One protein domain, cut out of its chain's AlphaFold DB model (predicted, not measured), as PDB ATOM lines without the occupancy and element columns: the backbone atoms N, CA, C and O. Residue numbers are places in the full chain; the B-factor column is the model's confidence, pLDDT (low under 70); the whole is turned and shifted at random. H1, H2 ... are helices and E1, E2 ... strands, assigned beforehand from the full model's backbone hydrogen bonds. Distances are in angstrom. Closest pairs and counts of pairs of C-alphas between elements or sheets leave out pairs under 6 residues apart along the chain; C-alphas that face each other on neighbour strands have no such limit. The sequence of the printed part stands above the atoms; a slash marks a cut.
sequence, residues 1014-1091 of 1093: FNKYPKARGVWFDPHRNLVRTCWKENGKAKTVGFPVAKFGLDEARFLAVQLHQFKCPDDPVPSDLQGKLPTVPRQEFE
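This is residues 1014 to 1091 of the 1093 residues of the protein "AP2 domain transcription factor AP2XI-1" of Neospora caninum (strain Liverpool) (UniProt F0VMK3). A strongly twisted wall of three antiparallel strands, order E1 - E2 - E3, has one long helix, H2, over one face, making two layers. The printed part has 78 residues with strands E1 to E3, then helices H1 to H3; the class is mixed. It is compact, radius of gyration of the C-alphas 12.3 A, spanning 32 by 30 by 24 A.

E1 is residues 1022 to 1026, 12.9 A, from C-alpha (27.011, 31.128, -7.165). E2 is 1031 to 1038, 21.4 A; E3 is 1041 to 1048, 23.2 A. H1 is 1049 to 1052, 5.2 A; H2 is 1054 to 1068, 21.1 A; H3 is 1076 to 1079, 5.0 A, ending at C-alpha (26.723, 45.080, -8.666).

E1 E2 E3 form a meander, two hairpins in a row; N 1024 and O 1033, and N 1034 and O 1045, are 2.9 A apart, within hydrogen-bond range. H2 is on the sheet at a height of 7.8 A, along E2 at 3 degrees on the local plane; their closest C-alphas, Thr 1034 and Ala 1061, are 5.4 A apart. H1 only grazes the sheet; H3 is not on it. Every O i to N i+4 pair in H2 is within hydrogen-bond range; H1 and H3 are too short for one.

The farthest C-alphas, Lys 1016 and Val 1085, are 33.8 A apart. The printed part has no cut and no long link. pLDDT is under 70 in residues 1014 to 1021 and 1073 to 1091.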
ATOM      1  N   PHE A1014      29.072  19.416  -7.058       47.84
ATOM      2  CA  PHE A1014      28.438  20.134  -5.935       47.84
ATOM      3  C   PHE A1014      28.523  19.414  -4.585       47.84
ATOM      4  O   PHE A1014      28.737  20.053  -3.558       47.84
ATOM      5  N   ASN A1015      28.402  18.084  -4.570       44.69
ATOM      6  CA  ASN A1015      28.510  17.311  -3.327       44.69
ATOM      7  C   ASN A1015      29.954  17.225  -2.800       44.69
ATOM      8  O   ASN A1015      30.146  16.866  -1.641       44.69
ATOM      9  N   LYS A1016      30.960  17.542  -3.629       42.91
ATOM     10  CA  LYS A1016      32.377  17.628  -3.235       42.91
ATOM     11  C   LYS A1016      32.821  19.062  -2.935       42.91
ATOM     12  O   LYS A1016      33.685  19.258  -2.090       42.91
ATOM     13  N   TYR A1017      32.226  20.056  -3.594       45.00
ATOM     14  CA  TYR A1017      32.596  21.462  -3.457       45.00
ATOM     15  C   TYR A1017      31.435  22.293  -2.893       45.00
ATOM     16  O   TYR A1017      30.616  22.792  -3.666       45.00
ATOM     17  N   PRO A1018      31.390  22.561  -1.570       46.12
ATOM     18  CA  PRO A1018      30.488  23.578  -1.022       46.12
ATOM     19  C   PRO A1018      30.767  24.982  -1.593       46.12
ATOM     20  O   PRO A1018      29.881  25.827  -1.556       46.12
ATOM     21  N   LYS A1019      31.958  25.202  -2.176       47.31
ATOM     22  CA  LYS A1019      32.343  26.394  -2.953       47.31
ATOM     23  C   LYS A1019      31.639  26.529  -4.317       47.31
ATOM     24  O   LYS A1019      31.842  27.531  -4.983       47.31
ATOM     25  N   ALA A1020      30.845  25.548  -4.755       53.16
ATOM     26  CA  ALA A1020      30.133  25.613  -6.036       53.16
ATOM     27  C   ALA A1020      28.854  26.481  -5.998       53.16
ATOM     28  O   ALA A1020      28.167  26.589  -7.015       53.16
ATOM     29  N   ARG A1021      28.526  27.097  -4.847       64.75
ATOM     30  CA  ARG A1021      27.540  28.188  -4.781       64.75
ATOM     31  C   ARG A1021      27.882  29.283  -5.799       64.75
ATOM     32  O   ARG A1021      29.044  29.470  -6.150       64.75
ATOM     33  N   GLY A1022      26.864  30.011  -6.238       77.25
ATOM     34  CA  GLY A1022      27.011  31.128  -7.165       77.25
ATOM     35  C   GLY A1022      26.256  30.908  -8.467       77.25
ATOM     36  O   GLY A1022      25.339  30.082  -8.557       77.25
ATOM     37  N   VAL A1023      26.657  31.673  -9.482       84.19
ATOM     38  CA  VAL A1023      26.016  31.733 -10.797       84.19
ATOM     39  C   VAL A1023      26.989  31.299 -11.892       84.19
ATOM     40  O   VAL A1023      28.179  31.607 -11.836       84.19
ATOM     41  N   TRP A1024      26.497  30.563 -12.893       82.88
ATOM     42  CA  TRP A1024      27.293  30.118 -14.040       82.88
ATOM     43  C   TRP A1024      26.451  29.879 -15.295       82.88
ATOM     44  O   TRP A1024      25.292  29.483 -15.215       82.88
ATOM     45  N   PHE A1025      27.035  30.069 -16.476       83.56
ATOM     46  CA  PHE A1025      26.392  29.747 -17.751       83.56
ATOM     47  C   PHE A1025      26.692  28.297 -18.159       83.56
ATOM     48  O   PHE A1025      27.854  27.933 -18.291       83.56
ATOM     49  N   ASP A1026      25.658  27.479 -18.379       82.00
ATOM     50  CA  ASP A1026      25.722  26.148 -19.002       82.00
ATOM     51  C   ASP A1026      25.539  26.308 -20.528       82.00
ATOM     52  O   ASP A1026      24.396  26.434 -20.993       82.00
ATOM     53  N   PRO A1027      26.625  26.298 -21.330       79.19
ATOM     54  CA  PRO A1027      26.541  26.484 -22.778       79.19
ATOM     55  C   PRO A1027      25.930  25.272 -23.494       79.19
ATOM     56  O   PRO A1027      25.348  25.428 -24.565       79.19
ATOM     57  N   HIS A1028      26.005  24.069 -22.913       81.69
ATOM     58  CA  HIS A1028      25.446  22.855 -23.514       81.69
ATOM     59  C   HIS A1028      23.914  22.846 -23.493       81.69
ATOM     60  O   HIS A1028      23.287  22.197 -24.328       81.69
ATOM     61  N   ARG A1029      23.307  23.547 -22.528       81.06
ATOM     62  CA  ARG A1029      21.848  23.696 -22.402       81.06
ATOM     63  C   ARG A1029      21.349  25.107 -22.705       81.06
ATOM     64  O   ARG A1029      20.138  25.311 -22.735       81.06
ATOM     65  N   ASN A1030      22.259  26.055 -22.925       86.06
ATOM     66  CA  ASN A1030      21.984  27.479 -23.107       86.06
ATOM     67  C   ASN A1030      21.152  28.072 -21.944       86.06
ATOM     68  O   ASN A1030      20.101  28.688 -22.145       86.06
ATOM     69  N   LEU A1031      21.605  27.831 -20.707       89.94
ATOM     70  CA  LEU A1031      20.962  28.280 -19.462       89.94
ATOM     71  C   LEU A1031      21.976  29.032 -18.598       89.94
ATOM     72  O   LEU A1031      23.076  28.520 -18.412       89.94
ATOM     73  N   VAL A1032      21.604  30.143 -17.959       85.94
ATOM     74  CA  VAL A1032      22.357  30.617 -16.784       85.94
ATOM     75  C   VAL A1032      21.761  29.982 -15.535       85.94
ATOM     76  O   VAL A1032      20.554  30.032 -15.315       85.94
ATOM     77  N   ARG A1033      22.590  29.324 -14.733       86.81
ATOM     78  CA  ARG A1033      22.207  28.639 -13.502       86.81
ATOM     79  C   ARG A1033      22.665  29.393 -12.271       86.81
ATOM     80  O   ARG A1033      23.713  30.023 -12.282       86.81
ATOM     81  N   THR A1034      21.898  29.236 -11.203       87.81
ATOM     82  CA  THR A1034      22.253  29.604  -9.832       87.81
ATOM     83  C   THR A1034      22.169  28.367  -8.944       87.81
ATOM     84  O   THR A1034      21.293  27.515  -9.145       87.81
ATOM     85  N   CYS A1035      23.069  28.253  -7.966       84.81
ATOM     86  CA  CYS A1035      22.984  27.253  -6.908       84.81
ATOM     87  C   CYS A1035      23.192  27.866  -5.528       84.81
ATOM     88  O   CYS A1035      24.121  28.640  -5.313       84.81
ATOM     89  N   TRP A1036      22.357  27.439  -4.585       85.94
ATOM     90  CA  TRP A1036      22.476  27.733  -3.160       85.94
ATOM     91  C   TRP A1036      22.353  26.445  -2.334       85.94
ATOM     92  O   TRP A1036      21.966  25.388  -2.845       85.94
ATOM     93  N   LYS A1037      22.677  26.520  -1.037       84.00
ATOM     94  CA  LYS A1037      22.527  25.405  -0.090       84.00
ATOM     95  C   LYS A1037      21.419  25.723   0.911       84.00
ATOM     96  O   LYS A1037      21.598  26.568   1.776       84.00
ATOM     97  N   GLU A1038      20.299  25.016   0.819       84.50
ATOM     98  CA  GLU A1038      19.112  25.217   1.654       84.50
ATOM     99  C   GLU A1038      18.834  23.953   2.474       84.50
ATOM    100  O   GLU A1038      18.771  22.851   1.921       84.50
ATOM    101  N   ASN A1039      18.688  24.079   3.797       85.75
ATOM    102  CA  ASN A1039      18.431  22.952   4.708       85.75
ATOM    103  C   ASN A1039      19.392  21.765   4.474       85.75
ATOM    104  O   ASN A1039      18.991  20.606   4.330       85.75
ATOM    105  N   GLY A1040      20.685  22.089   4.344       80.25
ATOM    106  CA  GLY A1040      21.776  21.147   4.081       80.25
ATOM    107  C   GLY A1040      21.910  20.662   2.629       80.25
ATOM    108  O   GLY A1040      22.946  20.092   2.290       80.25
ATOM    109  N   LYS A1041      20.918  20.898   1.762       80.62
ATOM    110  CA  LYS A1041      20.831  20.351   0.396       80.62
ATOM    111  C   LYS A1041      21.175  21.418  -0.644       80.62
ATOM    112  O   LYS A1041      20.732  22.555  -0.529       80.62
ATOM    113  N   ALA A1042      21.917  21.052  -1.687       79.00
ATOM    114  CA  ALA A1042      22.083  21.924  -2.849       79.00
ATOM    115  C   ALA A1042      20.749  22.044  -3.614       79.00
ATOM    116  O   ALA A1042      20.119  21.029  -3.923       79.00
ATOM    117  N   LYS A1043      20.333  23.273  -3.932       83.31
ATOM    118  CA  LYS A1043      19.237  23.581  -4.862       83.31
ATOM    119  C   LYS A1043      19.794  24.339  -6.059       83.31
ATOM    120  O   LYS A1043      20.621  25.228  -5.888       83.31
ATOM    121  N   THR A1044      19.328  24.005  -7.260       85.94
ATOM    122  CA  THR A1044      19.758  24.636  -8.517       85.94
ATOM    123  C   THR A1044      18.556  25.103  -9.328       85.94
ATOM    124  O   THR A1044      17.657  24.299  -9.583       85.94
ATOM    125  N   VAL A1045      18.580  26.344  -9.813       90.44
ATOM    126  CA  VAL A1045      17.605  26.885 -10.782       90.44
ATOM    127  C   VAL A1045      18.348  27.335 -12.040       90.44
ATOM    128  O   VAL A1045      19.522  27.689 -11.968       90.44
ATOM    129  N   GLY A1046      17.696  27.261 -13.205       91.31
ATOM    130  CA  GLY A1046      18.282  27.623 -14.497       91.31
ATOM    131  C   GLY A1046      17.351  28.492 -15.339       91.31
ATOM    132  O   GLY A1046      16.223  28.099 -15.622       91.31
ATOM    133  N   PHE A1047      17.860  29.642 -15.769       90.31
ATOM    134  CA  PHE A1047      17.190  30.641 -16.589       90.31
ATOM    135  C   PHE A1047      17.603  30.458 -18.060       90.31
ATOM    136  O   PHE A1047      18.790  30.571 -18.377       90.31
ATOM    137  N   PRO A1048      16.676  30.126 -18.979       90.81
ATOM    138  CA  PRO A1048      17.017  29.870 -20.376       90.81
ATOM    139  C   PRO A1048      17.405  31.143 -21.135       90.81
ATOM    140  O   PRO A1048      16.578  32.023 -21.374       90.81
ATOM    141  N   VAL A1049      18.647  31.178 -21.619       87.50
ATOM    142  CA  VAL A1049      19.203  32.261 -22.452       87.50
ATOM    143  C   VAL A1049      18.439  32.402 -23.770       87.50
ATOM    144  O   VAL A1049      18.302  33.500 -24.294       87.50
ATOM    145  N   ALA A1050      17.840  31.319 -24.274       86.19
ATOM    146  CA  ALA A1050      16.953  31.363 -25.438       86.19
ATOM    147  C   ALA A1050      15.623  32.120 -25.209       86.19
ATOM    148  O   ALA A1050      14.938  32.418 -26.184       86.19
ATOM    149  N   LYS A1051      15.239  32.410 -23.953       89.75
ATOM    150  CA  LYS A1051      14.020  33.165 -23.607       89.75
ATOM    151  C   LYS A1051      14.315  34.614 -23.212       89.75
ATOM    152  O   LYS A1051      13.548  35.493 -23.584       89.75
ATOM    153  N   PHE A1052      15.390  34.833 -22.457       82.00
ATOM    154  CA  PHE A1052      15.718  36.130 -21.849       82.00
ATOM    155  C   PHE A1052      16.945  36.815 -22.491       82.00
ATOM    156  O   PHE A1052      17.199  37.987 -22.265       82.00
ATOM    157  N   GLY A1053      17.739  36.110 -23.302       85.38
ATOM    158  CA  GLY A1053      19.102  36.543 -23.629       85.38
ATOM    159  C   GLY A1053      20.086  36.222 -22.498       85.38
ATOM    160  O   GLY A1053      19.698  35.712 -21.445       85.38
ATOM    161  N   LEU A1054      21.384  36.445 -22.732       84.19
ATOM    162  CA  LEU A1054      22.428  36.033 -21.783       84.19
ATOM    163  C   LEU A1054      22.433  36.924 -20.538       84.19
ATOM    164  O   LEU A1054      22.428  36.409 -19.423       84.19
ATOM    165  N   ASP A1055      22.392  38.240 -20.736       79.88
ATOM    166  CA  ASP A1055      22.545  39.222 -19.662       79.88
ATOM    167  C   ASP A1055      21.333  39.253 -18.723       79.88
ATOM    168  O   ASP A1055      21.508  39.278 -17.509       79.88
ATOM    169  N   GLU A1056      20.108  39.158 -19.250       83.94
ATOM    170  CA  GLU A1056      18.889  39.097 -18.431       83.94
ATOM    171  C   GLU A1056      18.766  37.743 -17.708       83.94
ATOM    172  O   GLU A1056      18.468  37.707 -16.516       83.94
ATOM    173  N   ALA A1057      19.097  36.618 -18.362       85.44
ATOM    174  CA  ALA A1057      19.165  35.321 -17.681       85.44
ATOM    175  C   ALA A1057      20.227  35.308 -16.565       85.44
ATOM    176  O   ALA A1057      20.009  34.697 -15.517       85.44
ATOM    177  N   ARG A1058      21.361  35.993 -16.770       85.81
ATOM    178  CA  ARG A1058      22.417  36.177 -15.764       85.81
ATOM    179  C   ARG A1058      21.952  37.068 -14.616       85.81
ATOM    180  O   ARG A1058      22.135  36.696 -13.461       85.81
ATOM    181  N   PHE A1059      21.316  38.192 -14.923       84.94
ATOM    182  CA  PHE A1059      20.748  39.123 -13.953       84.94
ATOM    183  C   PHE A1059      19.725  38.431 -13.043       84.94
ATOM    184  O   PHE A1059      19.901  38.424 -11.827       84.94
ATOM    185  N   LEU A1060      18.737  37.742 -13.625       87.62
ATOM    186  CA  LEU A1060      17.729  36.969 -12.889       87.62
ATOM    187  C   LEU A1060      18.357  35.845 -12.045       87.62
ATOM    188  O   LEU A1060      17.942  35.614 -10.906       87.62
ATOM    189  N   ALA A1061      19.389  35.168 -12.565       88.56
ATOM    190  CA  ALA A1061      20.121  34.153 -11.811       88.56
ATOM    191  C   ALA A1061      20.854  34.737 -10.594       88.56
ATOM    192  O   ALA A1061      20.852  34.098  -9.542       88.56
ATOM    193  N   VAL A1062      21.440  35.936 -10.709       86.38
ATOM    194  CA  VAL A1062      22.117  36.620  -9.595       86.38
ATOM    195  C   VAL A1062      21.122  37.211  -8.597       86.38
ATOM    196  O   VAL A1062      21.341  37.043  -7.402       86.38
ATOM    197  N   GLN A1063      20.001  37.795  -9.034       86.75
ATOM    198  CA  GLN A1063      18.934  38.241  -8.122       86.75
ATOM    199  C   GLN A1063      18.408  37.080  -7.269       86.75
ATOM    200  O   GLN A1063      18.365  37.176  -6.041       86.75
ATOM    201  N   LEU A1064      18.077  35.943  -7.896       87.19
ATOM    202  CA  LEU A1064      17.649  34.749  -7.162       87.19
ATOM    203  C   LEU A1064      18.778  34.178  -6.287       87.19
ATOM    204  O   LEU A1064      18.499  33.630  -5.221       87.19
ATOM    205  N   HIS A1065      20.041  34.308  -6.705       86.81
ATOM    206  CA  HIS A1065      21.180  33.892  -5.892       86.81
ATOM    207  C   HIS A1065      21.308  34.738  -4.616       86.81
ATOM    208  O   HIS A1065      21.208  34.175  -3.532       86.81
ATOM    209  N   GLN A1066      21.403  36.067  -4.732       85.12
ATOM    210  CA  GLN A1066      21.433  37.012  -3.603       85.12
ATOM    211  C   GLN A1066      20.230  36.841  -2.664       85.12
ATOM    212  O   GLN A1066      20.355  36.937  -1.445       85.12
ATOM    213  N   PHE A1067      19.044  36.571  -3.222       85.44
ATOM    214  CA  PHE A1067      17.846  36.322  -2.427       85.44
ATOM    215  C   PHE A1067      18.001  35.091  -1.512       85.44
ATOM    216  O   PHE A1067      17.537  35.107  -0.373       85.44
ATOM    217  N   LYS A1068      18.643  34.018  -1.998       86.94
ATOM    218  CA  LYS A1068      18.800  32.743  -1.271       86.94
ATOM    219  C   LYS A1068      20.124  32.626  -0.495       86.94
ATOM    220  O   LYS A1068      20.185  31.849   0.457       86.94
ATOM    221  N   CYS A1069      21.148  33.383  -0.879       82.00
ATOM    222  CA  CYS A1069      22.451  33.518  -0.227       82.00
ATOM    223  C   CYS A1069      22.884  34.999  -0.287       82.00
ATOM    224  O   CYS A1069      23.560  35.391  -1.236       82.00
ATOM    225  N   PRO A1070      22.480  35.837   0.688       79.56
ATOM    226  CA  PRO A1070      22.793  37.270   0.684       79.56
ATOM    227  C   PRO A1070      24.268  37.568   0.975       79.56
ATOM    228  O   PRO A1070      24.744  38.645   0.633       79.56
ATOM    229  N   ASP A1071      24.967  36.620   1.600       74.06
ATOM    230  CA  ASP A1071      26.368  36.730   2.015       74.06
ATOM    231  C   ASP A1071      27.347  36.274   0.912       74.06
ATOM    232  O   ASP A1071      28.555  36.473   1.032       74.06
ATOM    233  N   ASP A1072      26.843  35.643  -0.158       77.25
ATOM    234  CA  ASP A1072      27.660  35.224  -1.300       77.25
ATOM    235  C   ASP A1072      27.920  36.444  -2.222       77.25
ATOM    236  O   ASP A1072      26.990  37.194  -2.539       77.25
ATOM    237  N   PRO A1073      29.170  36.677  -2.674       66.06
ATOM    238  CA  PRO A1073      29.554  37.925  -3.333       66.06
ATOM    239  C   PRO A1073      28.915  38.119  -4.714       66.06
ATOM    240  O   PRO A1073      28.756  37.193  -5.513       66.06
ATOM    241  N   VAL A1074      28.598  39.379  -5.011       69.31
ATOM    242  CA  VAL A1074      27.965  39.812  -6.262       69.31
ATOM    243  C   VAL A1074      29.007  39.925  -7.382       69.31
ATOM    244  O   VAL A1074      30.087  40.458  -7.137       69.31
ATOM    245  N   PRO A1075      28.699  39.516  -8.628       67.50
ATOM    246  CA  PRO A1075      29.496  39.897  -9.791       67.50
ATOM    247  C   PRO A1075      29.592  41.425  -9.928       67.50
ATOM    248  O   PRO A1075      28.570  42.105 -10.030       67.50
ATOM    249  N   SER A1076      30.818  41.942  -9.960       65.50
ATOM    250  CA  SER A1076      31.187  43.358 -10.148       65.50
ATOM    251  C   SER A1076      30.383  44.050 -11.258       65.50
ATOM    252  O   SER A1076      29.755  45.088 -11.046       65.50
ATOM    253  N   ASP A1077      30.320  43.421 -12.431       68.75
ATOM    254  CA  ASP A1077      29.644  43.894 -13.645       68.75
ATOM    255  C   ASP A1077      28.108  44.001 -13.534       68.75
ATOM    256  O   ASP A1077      27.456  44.602 -14.400       68.75
ATOM    257  N   LEU A1078      27.529  43.417 -12.482       63.91
ATOM    258  CA  LEU A1078      26.110  43.478 -12.139       63.91
ATOM    259  C   LEU A1078      25.846  44.221 -10.824       63.91
ATOM    260  O   LEU A1078      24.713  44.647 -10.605       63.91
ATOM    261  N   GLN A1079      26.856  44.437  -9.977       64.75
ATOM    262  CA  GLN A1079      26.723  45.080  -8.666       64.75
ATOM    263  C   GLN A1079      26.116  46.493  -8.750       64.75
ATOM    264  O   GLN A1079      25.334  46.867  -7.883       64.75
ATOM    265  N   GLY A1080      26.403  47.241  -9.824       64.50
ATOM    266  CA  GLY A1080      25.786  48.547 -10.118       64.50
ATOM    267  C   GLY A1080      24.490  48.507 -10.948       64.50
ATOM    268  O   GLY A1080      23.937  49.560 -11.252       64.50
ATOM    269  N   LYS A1081      24.015  47.323 -11.360       63.94
ATOM    270  CA  LYS A1081      22.774  47.133 -12.146       63.94
ATOM    271  C   LYS A1081      21.657  46.484 -11.329       63.94
ATOM    272  O   LYS A1081      20.482  46.687 -11.621       63.94
ATOM    273  N   LEU A1082      22.021  45.649 -10.358       65.00
ATOM    274  CA  LEU A1082      21.091  44.964  -9.470       65.00
ATOM    275  C   LEU A1082      20.448  45.984  -8.519       65.00
ATOM    276  O   LEU A1082      21.162  46.823  -7.969       65.00
ATOM    277  N   PRO A1083      19.119  45.944  -8.311       59.56
ATOM    278  CA  PRO A1083      18.455  46.891  -7.429       59.56
ATOM    279  C   PRO A1083      18.954  46.708  -5.994       59.56
ATOM    280  O   PRO A1083      18.822  45.635  -5.411       59.56
ATOM    281  N   THR A1084      19.465  47.781  -5.393       55.50
ATOM    282  CA  THR A1084      19.980  47.821  -4.011       55.50
ATOM    283  C   THR A1084      18.890  47.656  -2.937       55.50
ATOM    284  O   THR A1084      19.169  47.764  -1.745       55.50
ATOM    285  N   VAL A1085      17.636  47.432  -3.344       48.78
ATOM    286  CA  VAL A1085      16.434  47.399  -2.501       48.78
ATOM    287  C   VAL A1085      15.911  45.954  -2.415       48.78
ATOM    288  O   VAL A1085      15.793  45.292  -3.447       48.78
ATOM    289  N   PRO A1086      15.614  45.419  -1.215       50.34
ATOM    290  CA  PRO A1086      15.532  43.973  -1.025       50.34
ATOM    291  C   PRO A1086      14.186  43.298  -1.365       50.34
ATOM    292  O   PRO A1086      13.114  43.683  -0.904       50.34
ATOM    293  N   ARG A1087      14.330  42.119  -1.983       51.69
ATOM    294  CA  ARG A1087      13.592  40.863  -1.720       51.69
ATOM    295  C   ARG A1087      12.129  40.691  -2.159       51.69
ATOM    296  O   ARG A1087      11.836  39.610  -2.664       51.69
ATOM    297  N   GLN A1088      11.229  41.666  -2.017       47.25
ATOM    298  CA  GLN A1088       9.777  41.374  -2.083       47.25
ATOM    299  C   GLN A1088       9.266  40.765  -3.407       47.25
ATOM    300  O   GLN A1088       8.367  39.926  -3.379       47.25
ATOM    301  N   GLU A1089       9.835  41.120  -4.562       47.97
ATOM    302  CA  GLU A1089       9.351  40.629  -5.870       47.97
ATOM    303  C   GLU A1089       9.618  39.128  -6.116       47.97
ATOM    304  O   GLU A1089       8.974  38.521  -6.969       47.97
ATOM    305  N   PHE A1090      10.526  38.505  -5.352       45.75
ATOM    306  CA  PHE A1090      10.929  37.099  -5.524       45.75
ATOM    307  C   PHE A1090      10.370  36.147  -4.454       45.75
ATOM    308  O   PHE A1090      10.636  34.946  -4.499       45.75
ATOM    309  N   GLU A1091       9.558  36.649  -3.518       38.00
ATOM    310  CA  GLU A1091       8.860  35.836  -2.504       38.00
ATOM    311  C   GLU A1091       7.605  35.125  -3.054       38.00
ATOM    312  O   GLU A1091       6.975  34.339  -2.353       38.00
TER     313      GLU A1091